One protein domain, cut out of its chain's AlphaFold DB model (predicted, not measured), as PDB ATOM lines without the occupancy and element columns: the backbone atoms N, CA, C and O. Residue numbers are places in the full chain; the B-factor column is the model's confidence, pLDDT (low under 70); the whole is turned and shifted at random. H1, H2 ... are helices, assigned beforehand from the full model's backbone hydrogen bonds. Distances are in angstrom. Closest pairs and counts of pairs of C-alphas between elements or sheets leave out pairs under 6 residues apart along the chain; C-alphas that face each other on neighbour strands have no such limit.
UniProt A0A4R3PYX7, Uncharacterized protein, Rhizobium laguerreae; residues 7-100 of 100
ATOM      1  N   ASN A   7      11.801  28.444  38.779       84.94
ATOM      2  CA  ASN A   7      10.339  28.466  38.879       84.94
ATOM      3  C   ASN A   7       9.765  27.050  38.984       84.94
ATOM      4  O   ASN A   7       9.054  26.747  39.939       84.94
ATOM      5  N   ALA A   8      10.138  26.159  38.059       86.94
ATOM      6  CA  ALA A   8       9.687  24.770  38.081       86.94
ATOM      7  C   ALA A   8      10.061  24.076  39.398       86.94
ATOM      8  O   ALA A   8       9.238  23.399  40.010       86.94
ATOM      9  N   ARG A   9      11.281  24.316  39.891       88.44
ATOM     10  CA  ARG A   9      11.751  23.783  41.172       88.44
ATOM     11  C   ARG A   9      10.892  24.242  42.350       88.44
ATOM     12  O   ARG A   9      10.645  23.435  43.240       88.44
ATOM     13  N   ALA A  10      10.475  25.507  42.395       89.69
ATOM     14  CA  ALA A  10       9.638  26.013  43.484       89.69
ATOM     15  C   ALA A  10       8.285  25.286  43.525       89.69
ATOM     16  O   ALA A  10       7.927  24.715  44.551       89.69
ATOM     17  N   HIS A  11       7.605  25.203  42.383       90.69
ATOM     18  CA  HIS A  11       6.309  24.534  42.280       90.69
ATOM     19  C   HIS A  11       6.389  23.018  42.510       90.69
ATOM     20  O   HIS A  11       5.536  22.447  43.185       90.69
ATOM     21  N   LEU A  12       7.442  22.352  42.027       89.25
ATOM     22  CA  LEU A  12       7.665  20.929  42.309       89.25
ATOM     23  C   LEU A  12       7.958  20.673  43.787       89.25
ATOM     24  O   LEU A  12       7.508  19.672  44.342       89.25
ATOM     25  N   PHE A  13       8.674  21.582  44.446       89.88
ATOM     26  CA  PHE A  13       8.888  21.488  45.883       89.88
ATOM     27  C   PHE A  13       7.576  21.640  46.663       89.88
ATOM     28  O   PHE A  13       7.337  20.878  47.601       89.88
ATOM     29  N   ASP A  14       6.707  22.568  46.258       90.38
ATOM     30  CA  ASP A  14       5.383  22.737  46.862       90.38
ATOM     31  C   ASP A  14       4.501  21.496  46.644       90.38
ATOM     32  O   ASP A  14       3.879  21.010  47.593       90.38
ATOM     33  N   ALA A  15       4.560  20.885  45.457       90.06
ATOM     34  CA  ALA A  15       3.903  19.608  45.183       90.06
ATOM     35  C   ALA A  15       4.420  18.477  46.097       90.06
ATOM     36  O   ALA A  15       3.623  17.757  46.700       90.06
ATOM     37  N   ILE A  16       5.742  18.346  46.275       89.31
ATOM     38  CA  ILE A  16       6.364  17.364  47.193       89.31
ATOM     39  C   ILE A  16       6.005  17.641  48.654       89.31
ATOM     40  O   ILE A  16       5.912  16.719  49.475       89.31
ATOM     41  N   ARG A  17       5.797  18.905  49.013       88.44
ATOM     42  CA  ARG A  17       5.345  19.283  50.347       88.44
ATOM     43  C   ARG A  17       3.892  18.855  50.573       88.44
ATOM     44  O   ARG A  17       3.630  18.266  51.624       88.44
ATOM     45  N   ALA A  18       2.993  19.082  49.615       87.81
ATOM     46  CA  ALA A  18       1.579  18.683  49.676       87.81
ATOM     47  C   ALA A  18       1.415  17.152  49.780       87.81
ATOM     48  O   ALA A  18       1.067  16.638  50.848       87.81
ATOM     49  N   LEU A  19       1.854  16.418  48.749       84.38
ATOM     50  CA  LEU A  19       2.997  15.519  48.897       84.38
ATOM     51  C   LEU A  19       3.118  14.741  50.191       84.38
ATOM     52  O   LEU A  19       2.614  13.633  50.283       84.38
ATOM     53  N   SER A  20       3.881  15.303  51.129       80.81
ATOM     54  CA  SER A  20       4.512  14.627  52.267       80.81
ATOM     55  C   SER A  20       3.946  15.034  53.628       80.81
ATOM     56  O   SER A  20       4.149  14.317  54.607       80.81
ATOM     57  N   THR A  21       3.291  16.196  53.721       74.81
ATOM     58  CA  THR A  21       3.046  16.866  55.015       74.81
ATOM     59  C   THR A  21       1.602  16.835  55.507       74.81
ATOM     60  O   THR A  21       1.386  17.119  56.685       74.81
ATOM     61  N   SER A  22       0.624  16.464  54.672       68.44
ATOM     62  CA  SER A  22      -0.775  16.440  55.114       68.44
ATOM     63  C   SER A  22      -1.160  15.123  55.821       68.44
ATOM     64  O   SER A  22      -0.784  14.043  55.346       68.44
ATOM     65  N   PRO A  23      -1.927  15.175  56.933       72.44
ATOM     66  CA  PRO A  23      -2.576  14.004  57.530       72.44
ATOM     67  C   PRO A  23      -3.738  13.451  56.686       72.44
ATOM     68  O   PRO A  23      -4.307  12.422  57.054       72.44
ATOM     69  N   ASP A  24      -4.103  14.129  55.597       78.62
ATOM     70  CA  ASP A  24      -5.189  13.722  54.713       78.62
ATOM     71  C   ASP A  24      -4.843  12.468  53.900       78.62
ATOM     72  O   ASP A  24      -3.696  12.004  53.851       78.62
ATOM     73  N   SER A  25      -5.860  11.906  53.241       82.50
ATOM     74  CA  SER A  25      -5.661  10.776  52.340       82.50
ATOM     75  C   SER A  25      -4.722  11.149  51.189       82.50
ATOM     76  O   SER A  25      -4.569  12.319  50.821       82.50
ATOM     77  N   ILE A  26      -4.089  10.142  50.587       80.75
ATOM     78  CA  ILE A  26      -3.166  10.365  49.472       80.75
ATOM     79  C   ILE A  26      -3.864  11.031  48.273       80.75
ATOM     80  O   ILE A  26      -3.240  11.813  47.565       80.75
ATOM     81  N   GLN A  27      -5.170  10.795  48.095       79.25
ATOM     82  CA  GLN A  27      -5.992  11.452  47.077       79.25
ATOM     83  C   GLN A  27      -6.084  12.962  47.319       79.25
ATOM     84  O   GLN A  27      -5.812  13.728  46.405       79.25
ATOM     85  N   ALA A  28      -6.395  13.406  48.543       81.88
ATOM     86  CA  ALA A  28      -6.457  14.834  48.868       81.88
ATOM     87  C   ALA A  28      -5.091  15.517  48.672       81.88
ATOM     88  O   ALA A  28      -4.998  16.556  48.028       81.88
ATOM     89  N   ARG A  29      -4.010  14.861  49.114       85.88
ATOM     90  CA  ARG A  29      -2.628  15.338  48.913       85.88
ATOM     91  C   ARG A  29      -2.249  15.479  47.442       85.88
ATOM     92  O   ARG A  29      -1.482  16.372  47.092       85.88
ATOM     93  N   LEU A  30      -2.756  14.591  46.591       82.94
ATOM     94  CA  LEU A  30      -2.541  14.645  45.150       82.94
ATOM     95  C   LEU A  30      -3.294  15.785  44.477       82.94
ATOM     96  O   LEU A  30      -2.760  16.345  43.525       82.94
ATOM     97  N   ILE A  31      -4.494  16.125  44.949       84.25
ATOM     98  CA  ILE A  31      -5.250  17.277  44.439       84.25
ATOM     99  C   ILE A  31      -4.441  18.552  44.682       84.25
ATOM    100  O   ILE A  31      -4.068  19.223  43.721       84.25
ATOM    101  N   ASP A  32      -4.040  18.788  45.932       85.94
ATOM    102  CA  ASP A  32      -3.228  19.949  46.321       85.94
ATOM    103  C   ASP A  32      -1.892  20.003  45.552       85.94
ATOM    104  O   ASP A  32      -1.432  21.054  45.102       85.94
ATOM    105  N   ALA A  33      -1.247  18.848  45.368       87.88
ATOM    106  CA  ALA A  33      -0.005  18.766  44.608       87.88
ATOM    107  C   ALA A  33      -0.208  19.044  43.114       87.88
ATOM    108  O   ALA A  33       0.672  19.629  42.478       87.88
ATOM    109  N   SER A  34      -1.352  18.650  42.555       86.25
ATOM    110  CA  SER A  34      -1.675  18.853  41.142       86.25
ATOM    111  C   SER A  34      -1.812  20.334  40.809       86.25
ATOM    112  O   SER A  34      -1.310  20.748  39.769       86.25
ATOM    113  N   GLU A  35      -2.377  21.155  41.699       86.06
ATOM    114  CA  GLU A  35      -2.426  22.617  41.518       86.06
ATOM    115  C   GLU A  35      -1.023  23.209  41.301       86.06
ATOM    116  O   GLU A  35      -0.780  24.000  40.383       86.06
ATOM    117  N   SER A  36      -0.058  22.759  42.108       88.50
ATOM    118  CA  SER A  36       1.335  23.194  41.992       88.50
ATOM    119  C   SER A  36       1.998  22.647  40.723       88.50
ATOM    120  O   SER A  36       2.656  23.398  40.003       88.50
ATOM    121  N   LEU A  37       1.791  21.364  40.400       87.62
ATOM    122  CA  LEU A  37       2.331  20.740  39.184       87.62
ATOM    123  C   LEU A  37       1.823  21.422  37.909       87.62
ATOM    124  O   LEU A  37       2.602  21.636  36.985       87.62
ATOM    125  N   LEU A  38       0.549  21.810  37.870       86.44
ATOM    126  CA  LEU A  38      -0.075  22.463  36.718       86.44
ATOM    127  C   LEU A  38       0.379  23.904  36.494       86.44
ATOM    128  O   LEU A  38       0.169  24.450  35.411       86.44
ATOM    129  N   THR A  39       1.033  24.508  37.485       87.44
ATOM    130  CA  THR A  39       1.659  25.825  37.327       87.44
ATOM    131  C   THR A  39       2.982  25.736  36.551       87.44
ATOM    132  O   THR A  39       3.434  26.733  35.988       87.44
ATOM    133  N   VAL A  40       3.596  24.549  36.477       86.12
ATOM    134  CA  VAL A  40       4.809  24.305  35.685       86.12
ATOM    135  C   VAL A  40       4.432  23.987  34.244       86.12
ATOM    136  O   VAL A  40       3.591  23.128  33.972       86.12
ATOM    137  N   THR A  41       5.081  24.661  33.297       84.06
ATOM    138  CA  THR A  41       4.826  24.466  31.869       84.06
ATOM    139  C   THR A  41       5.899  23.581  31.247       84.06
ATOM    140  O   THR A  41       7.062  23.628  31.626       84.06
ATOM    141  N   ILE A  42       5.534  22.774  30.246       84.25
ATOM    142  CA  ILE A  42       6.517  21.963  29.501       84.25
ATOM    143  C   ILE A  42       7.596  22.856  28.856       84.25
ATOM    144  O   ILE A  42       8.748  22.440  28.734       84.25
ATOM    145  N   ASP A  43       7.236  24.089  28.491       83.94
ATOM    146  CA  ASP A  43       8.143  25.072  27.895       83.94
ATOM    147  C   ASP A  43       9.288  25.472  28.842       83.94
ATOM    148  O   ASP A  43      10.367  25.827  28.365       83.94
ATOM    149  N   ASP A  44       9.112  25.321  30.164       84.50
ATOM    150  CA  ASP A  44      10.180  25.527  31.155       84.50
ATOM    151  C   ASP A  44      11.363  24.563  30.947       84.50
ATOM    152  O   ASP A  44      12.472  24.842  31.401       84.50
ATOM    153  N   PHE A  45      11.151  23.452  30.231       87.12
ATOM    154  CA  PHE A  45      12.152  22.422  29.947       87.12
ATOM    155  C   PHE A  45      12.511  22.316  28.458       87.12
ATOM    156  O   PHE A  45      13.101  21.319  28.052       87.12
ATOM    157  N   ALA A  46      12.177  23.307  27.622       83.06
ATOM    158  CA  ALA A  46      12.337  23.214  26.164       83.06
ATOM    159  C   ALA A  46      13.771  22.873  25.691       83.06
ATOM    160  O   ALA A  46      13.942  22.223  24.658       83.06
ATOM    161  N   ASP A  47      14.793  23.259  26.462       86.44
ATOM    162  CA  ASP A  47      16.207  22.969  26.185       86.44
ATOM    163  C   ASP A  47      16.649  21.552  26.611       86.44
ATOM    164  O   ASP A  47      17.803  21.166  26.406       86.44
ATOM    165  N   ASP A  48      15.753  20.769  27.218       89.62
ATOM    166  CA  ASP A  48      16.035  19.460  27.803       89.62
ATOM    167  C   ASP A  48      14.915  18.447  27.478       89.62
ATOM    168  O   ASP A  48      13.973  18.243  28.253       89.62
ATOM    169  N   PRO A  49      14.988  17.794  26.301       88.00
ATOM    170  CA  PRO A  49      13.930  16.911  25.807       88.00
ATOM    171  C   PRO A  49      13.625  15.726  26.729       88.00
ATOM    172  O   PRO A  49      12.504  15.217  26.733       88.00
ATOM    173  N   GLU A  50      14.610  15.268  27.504       90.38
ATOM    174  CA  GLU A  50      14.411  14.190  28.473       90.38
ATOM    175  C   GLU A  50      13.504  14.649  29.621       90.38
ATOM    176  O   GLU A  50      12.555  13.941  29.974       90.38
ATOM    177  N   LEU A  51      13.731  15.859  30.143       90.56
ATOM    178  CA  LEU A  51      12.881  16.448  31.179       90.56
ATOM    179  C   LEU A  51      11.463  16.718  30.666       90.56
ATOM    180  O   LEU A  51      10.501  16.428  31.375       90.56
ATOM    181  N   VAL A  52      11.312  17.166  29.416       90.06
ATOM    182  CA  VAL A  52       9.995  17.319  28.769       90.06
ATOM    183  C   VAL A  52       9.212  16.005  28.780       90.06
ATOM    184  O   VAL A  52       8.041  15.983  29.167       90.06
ATOM    185  N   VAL A  53       9.844  14.894  28.390       89.19
ATOM    186  CA  VAL A  53       9.190  13.576  28.361       89.19
ATOM    187  C   VAL A  53       8.815  13.114  29.769       89.19
ATOM    188  O   VAL A  53       7.700  12.629  29.982       89.19
ATOM    189  N   LYS A  54       9.716  13.276  30.743       90.31
ATOM    190  CA  LYS A  54       9.457  12.883  32.136       90.31
ATOM    191  C   LYS A  54       8.331  13.705  32.757       90.31
ATOM    192  O   LYS A  54       7.437  13.122  33.370       90.31
ATOM    193  N   PHE A  55       8.320  15.016  32.534       89.31
ATOM    194  CA  PHE A  55       7.268  15.890  33.038       89.31
ATOM    195  C   PHE A  55       5.918  15.602  32.372       89.31
ATOM    196  O   PHE A  55       4.912  15.462  33.059       89.31
ATOM    197  N   THR A  56       5.896  15.374  31.055       87.19
ATOM    198  CA  THR A  56       4.669  14.970  30.346       87.19
ATOM    199  C   THR A  56       4.095  13.670  30.916       87.19
ATOM    200  O   THR A  56       2.894  13.567  31.127       87.19
ATOM    201  N   ARG A  57       4.942  12.699  31.277       87.88
ATOM    202  CA  ARG A  57       4.496  11.451  31.915       87.88
ATOM    203  C   ARG A  57       3.877  11.662  33.304       87.88
ATOM    204  O   ARG A  57       3.033  10.864  33.712       87.88
ATOM    205  N   ILE A  58       4.313  12.686  34.041       89.00
ATOM    206  CA  ILE A  58       3.686  13.094  35.307       89.00
ATOM    207  C   ILE A  58       2.304  13.691  35.015       89.00
ATOM    208  O   ILE A  58       1.327  13.263  35.629       89.00
ATOM    209  N   LEU A  59       2.207  14.590  34.029       85.62
ATOM    210  CA  LEU A  59       0.944  15.209  33.605       85.62
ATOM    211  C   LEU A  59      -0.084  14.180  33.088       85.62
ATOM    212  O   LEU A  59      -1.253  14.227  33.466       85.62
ATOM    213  N   ASP A  60       0.354  13.185  32.316       83.69
ATOM    214  CA  ASP A  60      -0.505  12.092  31.835       83.69
ATOM    215  C   ASP A  60      -1.131  11.297  32.992       83.69
ATOM    216  O   ASP A  60      -2.251  10.797  32.892       83.69
ATOM    217  N   LYS A  61      -0.414  11.156  34.113       82.38
ATOM    218  CA  LYS A  61      -0.889  10.400  35.283       82.38
ATOM    219  C   LYS A  61      -1.909  11.152  36.124       82.38
ATOM    220  O   LYS A  61      -2.711  10.500  36.789       82.38
ATOM    221  N   ILE A  62      -1.892  12.480  36.078       80.06
ATOM    222  CA  ILE A  62      -2.956  13.327  36.635       80.06
ATOM    223  C   ILE A  62      -4.100  13.548  35.626       80.06
ATOM    224  O   ILE A  62      -5.033  14.286  35.919       80.06
ATOM    225  N   ALA A  63      -4.040  12.864  34.471       67.38
ATOM    226  CA  ALA A  63      -5.000  12.875  33.365       67.38
ATOM    227  C   ALA A  63      -5.372  14.274  32.858       67.38
ATOM    228  O   ALA A  63      -6.480  14.497  32.371       67.38
ATOM    229  N   VAL A  64      -4.440  15.221  32.940       61.75
ATOM    230  CA  VAL A  64      -4.677  16.574  32.448       61.75
ATOM    231  C   VAL A  64      -4.432  16.615  30.943       61.75
ATOM    232  O   VAL A  64      -3.355  16.965  30.467       61.75
ATOM    233  N   ASP A  65      -5.472  16.287  30.178       54.12
ATOM    234  CA  ASP A  65      -5.646  16.913  28.870       54.12
ATOM    235  C   ASP A  65      -5.991  18.390  29.112       54.12
ATOM    236  O   ASP A  65      -6.681  18.712  30.075       54.12
ATOM    237  N   ARG A  66      -5.481  19.299  28.271       50.78
ATOM    238  CA  ARG A  66      -5.520  20.777  28.420       50.78
ATOM    239  C   ARG A  66      -6.935  21.418  28.381       50.78
ATOM    240  O   ARG A  66      -7.134  22.435  27.716       50.78
ATOM    241  N   GLY A  67      -7.932  20.813  29.020       59.09
ATOM    242  CA  GLY A  67      -9.243  21.369  29.348       59.09
ATOM    243  C   GLY A  67      -9.257  21.934  30.771       59.09
ATOM    244  O   GLY A  67      -8.299  22.583  31.183       59.09
ATOM    245  N   ASP A  68     -10.333  21.696  31.525       63.59
ATOM    246  CA  ASP A  68     -10.409  22.063  32.947       63.59
ATOM    247  C   ASP A  68      -9.503  21.137  33.776       63.59
ATOM    248  O   ASP A  68      -9.916  20.098  34.298       63.59
ATOM    249  N   ALA A  69      -8.216  21.483  33.780       67.38
ATOM    250  CA  ALA A  69      -7.128  20.717  34.365       67.38
ATOM    251  C   ALA A  69      -7.306  20.493  35.870       67.38
ATOM    252  O   ALA A  69      -6.978  19.424  36.371       67.38
ATOM    253  N   GLU A  70      -7.862  21.477  36.575       64.19
ATOM    254  CA  GLU A  70      -8.097  21.418  38.016       64.19
ATOM    255  C   GLU A  70      -9.237  20.443  38.340       64.19
ATOM    256  O   GLU A  70      -9.055  19.515  39.133       64.19
ATOM    257  N   ALA A  71     -10.379  20.561  37.647       68.31
ATOM    258  CA  ALA A  71     -11.498  19.634  37.817       68.31
ATOM    259  C   ALA A  71     -11.127  18.192  37.423       68.31
ATOM    260  O   ALA A  71     -11.516  17.236  38.097       68.31
ATOM    261  N   THR A  72     -10.331  18.036  36.361       73.25
ATOM    262  CA  THR A  72      -9.896  16.723  35.861       73.25
ATOM    263  C   THR A  72      -8.857  16.080  36.779       73.25
ATOM    264  O   THR A  72      -8.928  14.876  37.034       73.25
ATOM    265  N   ALA A  73      -7.925  16.862  37.333       72.00
ATOM    266  CA  ALA A  73      -6.975  16.374  38.328       72.00
ATOM    267  C   ALA A  73      -7.694  15.928  39.610       72.00
ATOM    268  O   ALA A  73      -7.388  14.859  40.143       72.00
ATOM    269  N   ALA A  74      -8.697  16.690  40.059       71.69
ATOM    270  CA  ALA A  74      -9.522  16.327  41.208       71.69
ATOM    271  C   ALA A  74     -10.308  15.027  40.983       71.69
ATOM    272  O   ALA A  74     -10.296  14.135  41.836       71.69
ATOM    273  N   GLU A  75     -10.941  14.881  39.818       77.06
ATOM    274  CA  GLU A  75     -11.647  13.655  39.441       77.06
ATOM    275  C   GLU A  75     -10.686  12.459  39.351       77.06
ATOM    276  O   GLU A  75     -10.948  11.390  39.909       77.06
ATOM    277  N   THR A  76      -9.527  12.648  38.724       76.19
ATOM    278  CA  THR A  76      -8.515  11.597  38.559       76.19
ATOM    279  C   THR A  76      -7.957  11.141  39.897       76.19
ATOM    280  O   THR A  76      -7.864   9.937  40.140       76.19
ATOM    281  N   ALA A  77      -7.634  12.077  40.791       76.81
ATOM    282  CA  ALA A  77      -7.184  11.767  42.141       76.81
ATOM    283  C   ALA A  77      -8.257  11.005  42.936       76.81
ATOM    284  O   ALA A  77      -7.923  10.057  43.644       76.81
ATOM    285  N   ALA A  78      -9.540  11.349  42.775       78.31
ATOM    286  CA  ALA A  78     -10.644  10.675  43.462       78.31
ATOM    287  C   ALA A  78     -10.805   9.194  43.062       78.31
ATOM    288  O   ALA A  78     -11.199   8.377  43.896       78.31
ATOM    289  N   TYR A  79     -10.472   8.833  41.819       79.44
ATOM    290  CA  TYR A  79     -10.489   7.444  41.339       79.44
ATOM    291  C   TYR A  79      -9.122   6.745  41.413       79.44
ATOM    292  O   TYR A  79      -9.006   5.571  41.043       79.44
ATOM    293  N   MET A  80      -8.081   7.433  41.892       81.38
ATOM    294  CA  MET A  80      -6.730   6.891  41.979       81.38
ATOM    295  C   MET A  80      -6.584   5.965  43.191       81.38
ATOM    296  O   MET A  80      -6.857   6.334  44.336       81.38
ATOM    297  N   SER A  81      -6.109   4.744  42.943       83.12
ATOM    298  CA  SER A  81      -5.729   3.827  44.022       83.12
ATOM    299  C   SER A  81      -4.478   4.315  44.753       83.12
ATOM    300  O   SER A  81      -3.607   4.944  44.151       83.12
ATOM    301  N   ASP A  82      -4.323   3.933  46.021       80.88
ATOM    302  CA  ASP A  82      -3.148   4.296  46.824       80.88
ATOM    303  C   ASP A  82      -1.820   3.879  46.163       80.88
ATOM    304  O   ASP A  82      -0.825   4.595  46.236       80.88
ATOM    305  N   ALA A  83      -1.809   2.747  45.450       82.44
ATOM    306  CA  ALA A  83      -0.635   2.285  44.710       82.44
ATOM    307  C   ALA A  83      -0.293   3.200  43.521       82.44
ATOM    308  O   ALA A  83       0.874   3.520  43.300       82.44
ATOM    309  N   GLN A  84      -1.297   3.642  42.757       82.75
ATOM    310  CA  GLN A  84      -1.091   4.599  41.664       82.75
ATOM    311  C   GLN A  84      -0.628   5.955  42.198       82.75
ATOM    312  O   GLN A  84       0.266   6.567  41.609       82.75
ATOM    313  N   ALA A  85      -1.190   6.374  43.329       81.75
ATOM    314  CA  ALA A  85      -0.841   7.614  43.993       81.75
ATOM    315  C   ALA A  85       0.607   7.617  44.505       81.75
ATOM    316  O   ALA A  85       1.335   8.585  44.288       81.75
ATOM    317  N   SER A  86       1.061   6.503  45.089       83.25
ATOM    318  CA  SER A  86       2.464   6.320  45.485       83.25
ATOM    319  C   SER A  86       3.411   6.402  44.287       83.25
ATOM    320  O   SER A  86       4.408   7.107  44.351       83.25
ATOM    321  N   ILE A  87       3.081   5.742  43.169       86.81
ATOM    322  CA  ILE A  87       3.913   5.775  41.954       86.81
ATOM    323  C   ILE A  87       4.036   7.201  41.403       86.81
ATOM    324  O   ILE A  87       5.094   7.588  40.910       86.81
ATOM    325  N   LEU A  88       2.952   7.979  41.437       85.94
ATOM    326  CA  LEU A  88       2.981   9.374  41.011       85.94
ATOM    327  C   LEU A  88       3.858  10.220  41.943       85.94
ATOM    328  O   LEU A  88       4.673  11.000  41.456       85.94
ATOM    329  N   ALA A  89       3.749  10.023  43.259       85.12
ATOM    330  CA  ALA A  89       4.593  10.713  44.229       85.12
ATOM    331  C   ALA A  89       6.087  10.398  44.042       85.12
ATOM    332  O   ALA A  89       6.907  11.318  44.069       85.12
ATOM    333  N   ASP A  90       6.429   9.133  43.784       87.88
ATOM    334  CA  ASP A  90       7.803   8.713  43.493       87.88
ATOM    335  C   ASP A  90       8.332   9.402  42.227       87.88
ATOM    336  O   ASP A  90       9.415   9.982  42.245       87.88
ATOM    337  N   LEU A  91       7.532   9.444  41.153       89.81
ATOM    338  CA  LEU A  91       7.910  10.119  39.906       89.81
ATOM    339  C   LEU A  91       8.149  11.622  40.086       89.81
ATOM    340  O   LEU A  91       9.072  12.165  39.485       89.81
ATOM    341  N   VAL A  92       7.331  12.296  40.899       89.12
ATOM    342  CA  VAL A  92       7.517  13.723  41.208       89.12
ATOM    343  C   VAL A  92       8.812  13.939  41.997       89.12
ATOM    344  O   VAL A  92       9.550  14.883  41.712       89.12
ATOM    345  N   CYS A  93       9.121  13.059  42.955       88.75
ATOM    346  CA  CYS A  93      10.363  13.130  43.723       88.75
ATOM    347  C   CYS A  93      11.595  12.888  42.841       88.75
ATOM    348  O   CYS A  93      12.539  13.675  42.901       88.75
ATOM    349  N   ASP A  94      11.573  11.847  42.005       90.25
ATOM    350  CA  ASP A  94      12.647  11.541  41.054       90.25
ATOM    351  C   ASP A  94      12.885  12.722  40.107       90.25
ATOM    352  O   ASP A  94      14.016  13.183  39.951       90.25
ATOM    353  N   PHE A  95      11.810  13.283  39.546       90.25
ATOM    354  CA  PHE A  95      11.900  14.440  38.661       90.25
ATOM    355  C   PHE A  95      12.488  15.667  39.365       90.25
ATOM    356  O   PHE A  95      13.334  16.357  38.799       90.25
ATOM    357  N   PHE A  96      12.101  15.922  40.619       89.25
ATOM    358  CA  PHE A  96      12.674  17.011  41.407       89.25
ATOM    359  C   PHE A  96      14.182  16.843  41.624       89.25
ATOM    360  O   PHE A  96      14.912  17.824  41.512       89.25
ATOM    361  N   TYR A  97      14.670  15.627  41.892       86.38
ATOM    362  CA  TYR A  97      16.109  15.380  42.047       86.38
ATOM    363  C   TYR A  97      16.913  15.665  40.775       86.38
ATOM    364  O   TYR A  97      18.066  16.079  40.873       86.38
ATOM    365  N   GLU A  98      16.328  15.464  39.595       85.75
ATOM    366  CA  GLU A  98      17.006  15.685  38.313       85.75
ATOM    367  C   GLU A  98      17.147  17.166  37.930       85.75
ATOM    368  O   GLU A  98      18.041  17.519  37.161       85.75
ATOM    369  N   ILE A  99      16.283  18.035  38.461       83.62
ATOM    370  CA  ILE A  99      16.264  19.470  38.129       83.62
ATOM    371  C   ILE A  99      16.979  20.364  39.162       83.62
ATOM    372  O   ILE A  99      16.957  21.594  39.021       83.62
ATOM    373  N   VAL A 100      17.558  19.767  40.213       71.00
ATOM    374  CA  VAL A 100      18.254  20.439  41.335       71.00
ATOM    375  C   VAL A 100      19.723  20.722  41.038       71.00
ATOM    376  O   VAL A 100      20.423  19.849  40.487       71.00
TER     377      VAL A 100
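What this domain is: This is residues 7 to 100 of the 100 residues of an uncharacterized protein of Rhizobium laguerreae (UniProt A0A4R3PYX7). H6, the longest helix, crosses the hairpin of H1 and H2 in a loose three-helix bundle; H4 packs along H6, H5 along H2, and tiny H3 on H4. The printed part has 94 residues with six named helices, H1 to H6 in chain order: all helix, compact, radius of gyration of the C-alphas 12.2 A, spans 36 by 28 by 20 A.

Where its parts are: Find C-alpha 82 at (-3.148, 4.296, 46.824); H6, residues 82 to 98, runs 24.7 A from there. H1, 7 to 21, begins at (10.339, 28.466, 38.879) and runs 21.2 A; H2 is 26 to 39, 20.2 A; H3 42 to 45, 5.7 A; H4 49 to 61, 18.8 A; H5 69 to 79, 15.4 A.

How they stand to each other: Look at Leu 12 and Phe 96, closest C-alphas of H1 and H6, which touch, 6.4 A. H6 touches H2 at Ala 85 and Ile 26, 6.6 A, and H4 at Leu 88 and Ile 58, 6.8 A. H1 and H2 run opposite ways at a shallow 8 degrees. H1 and H4 are apart. Every O i to N i+4 pair is within hydrogen-bond range in H1, H4, H5 and H6, and 9 of 10 in H2; H3 is too short for one.

The domain as a whole: The printed part has no cut and no long link; pLDDT is under 70 at residues 22 and 63 to 71.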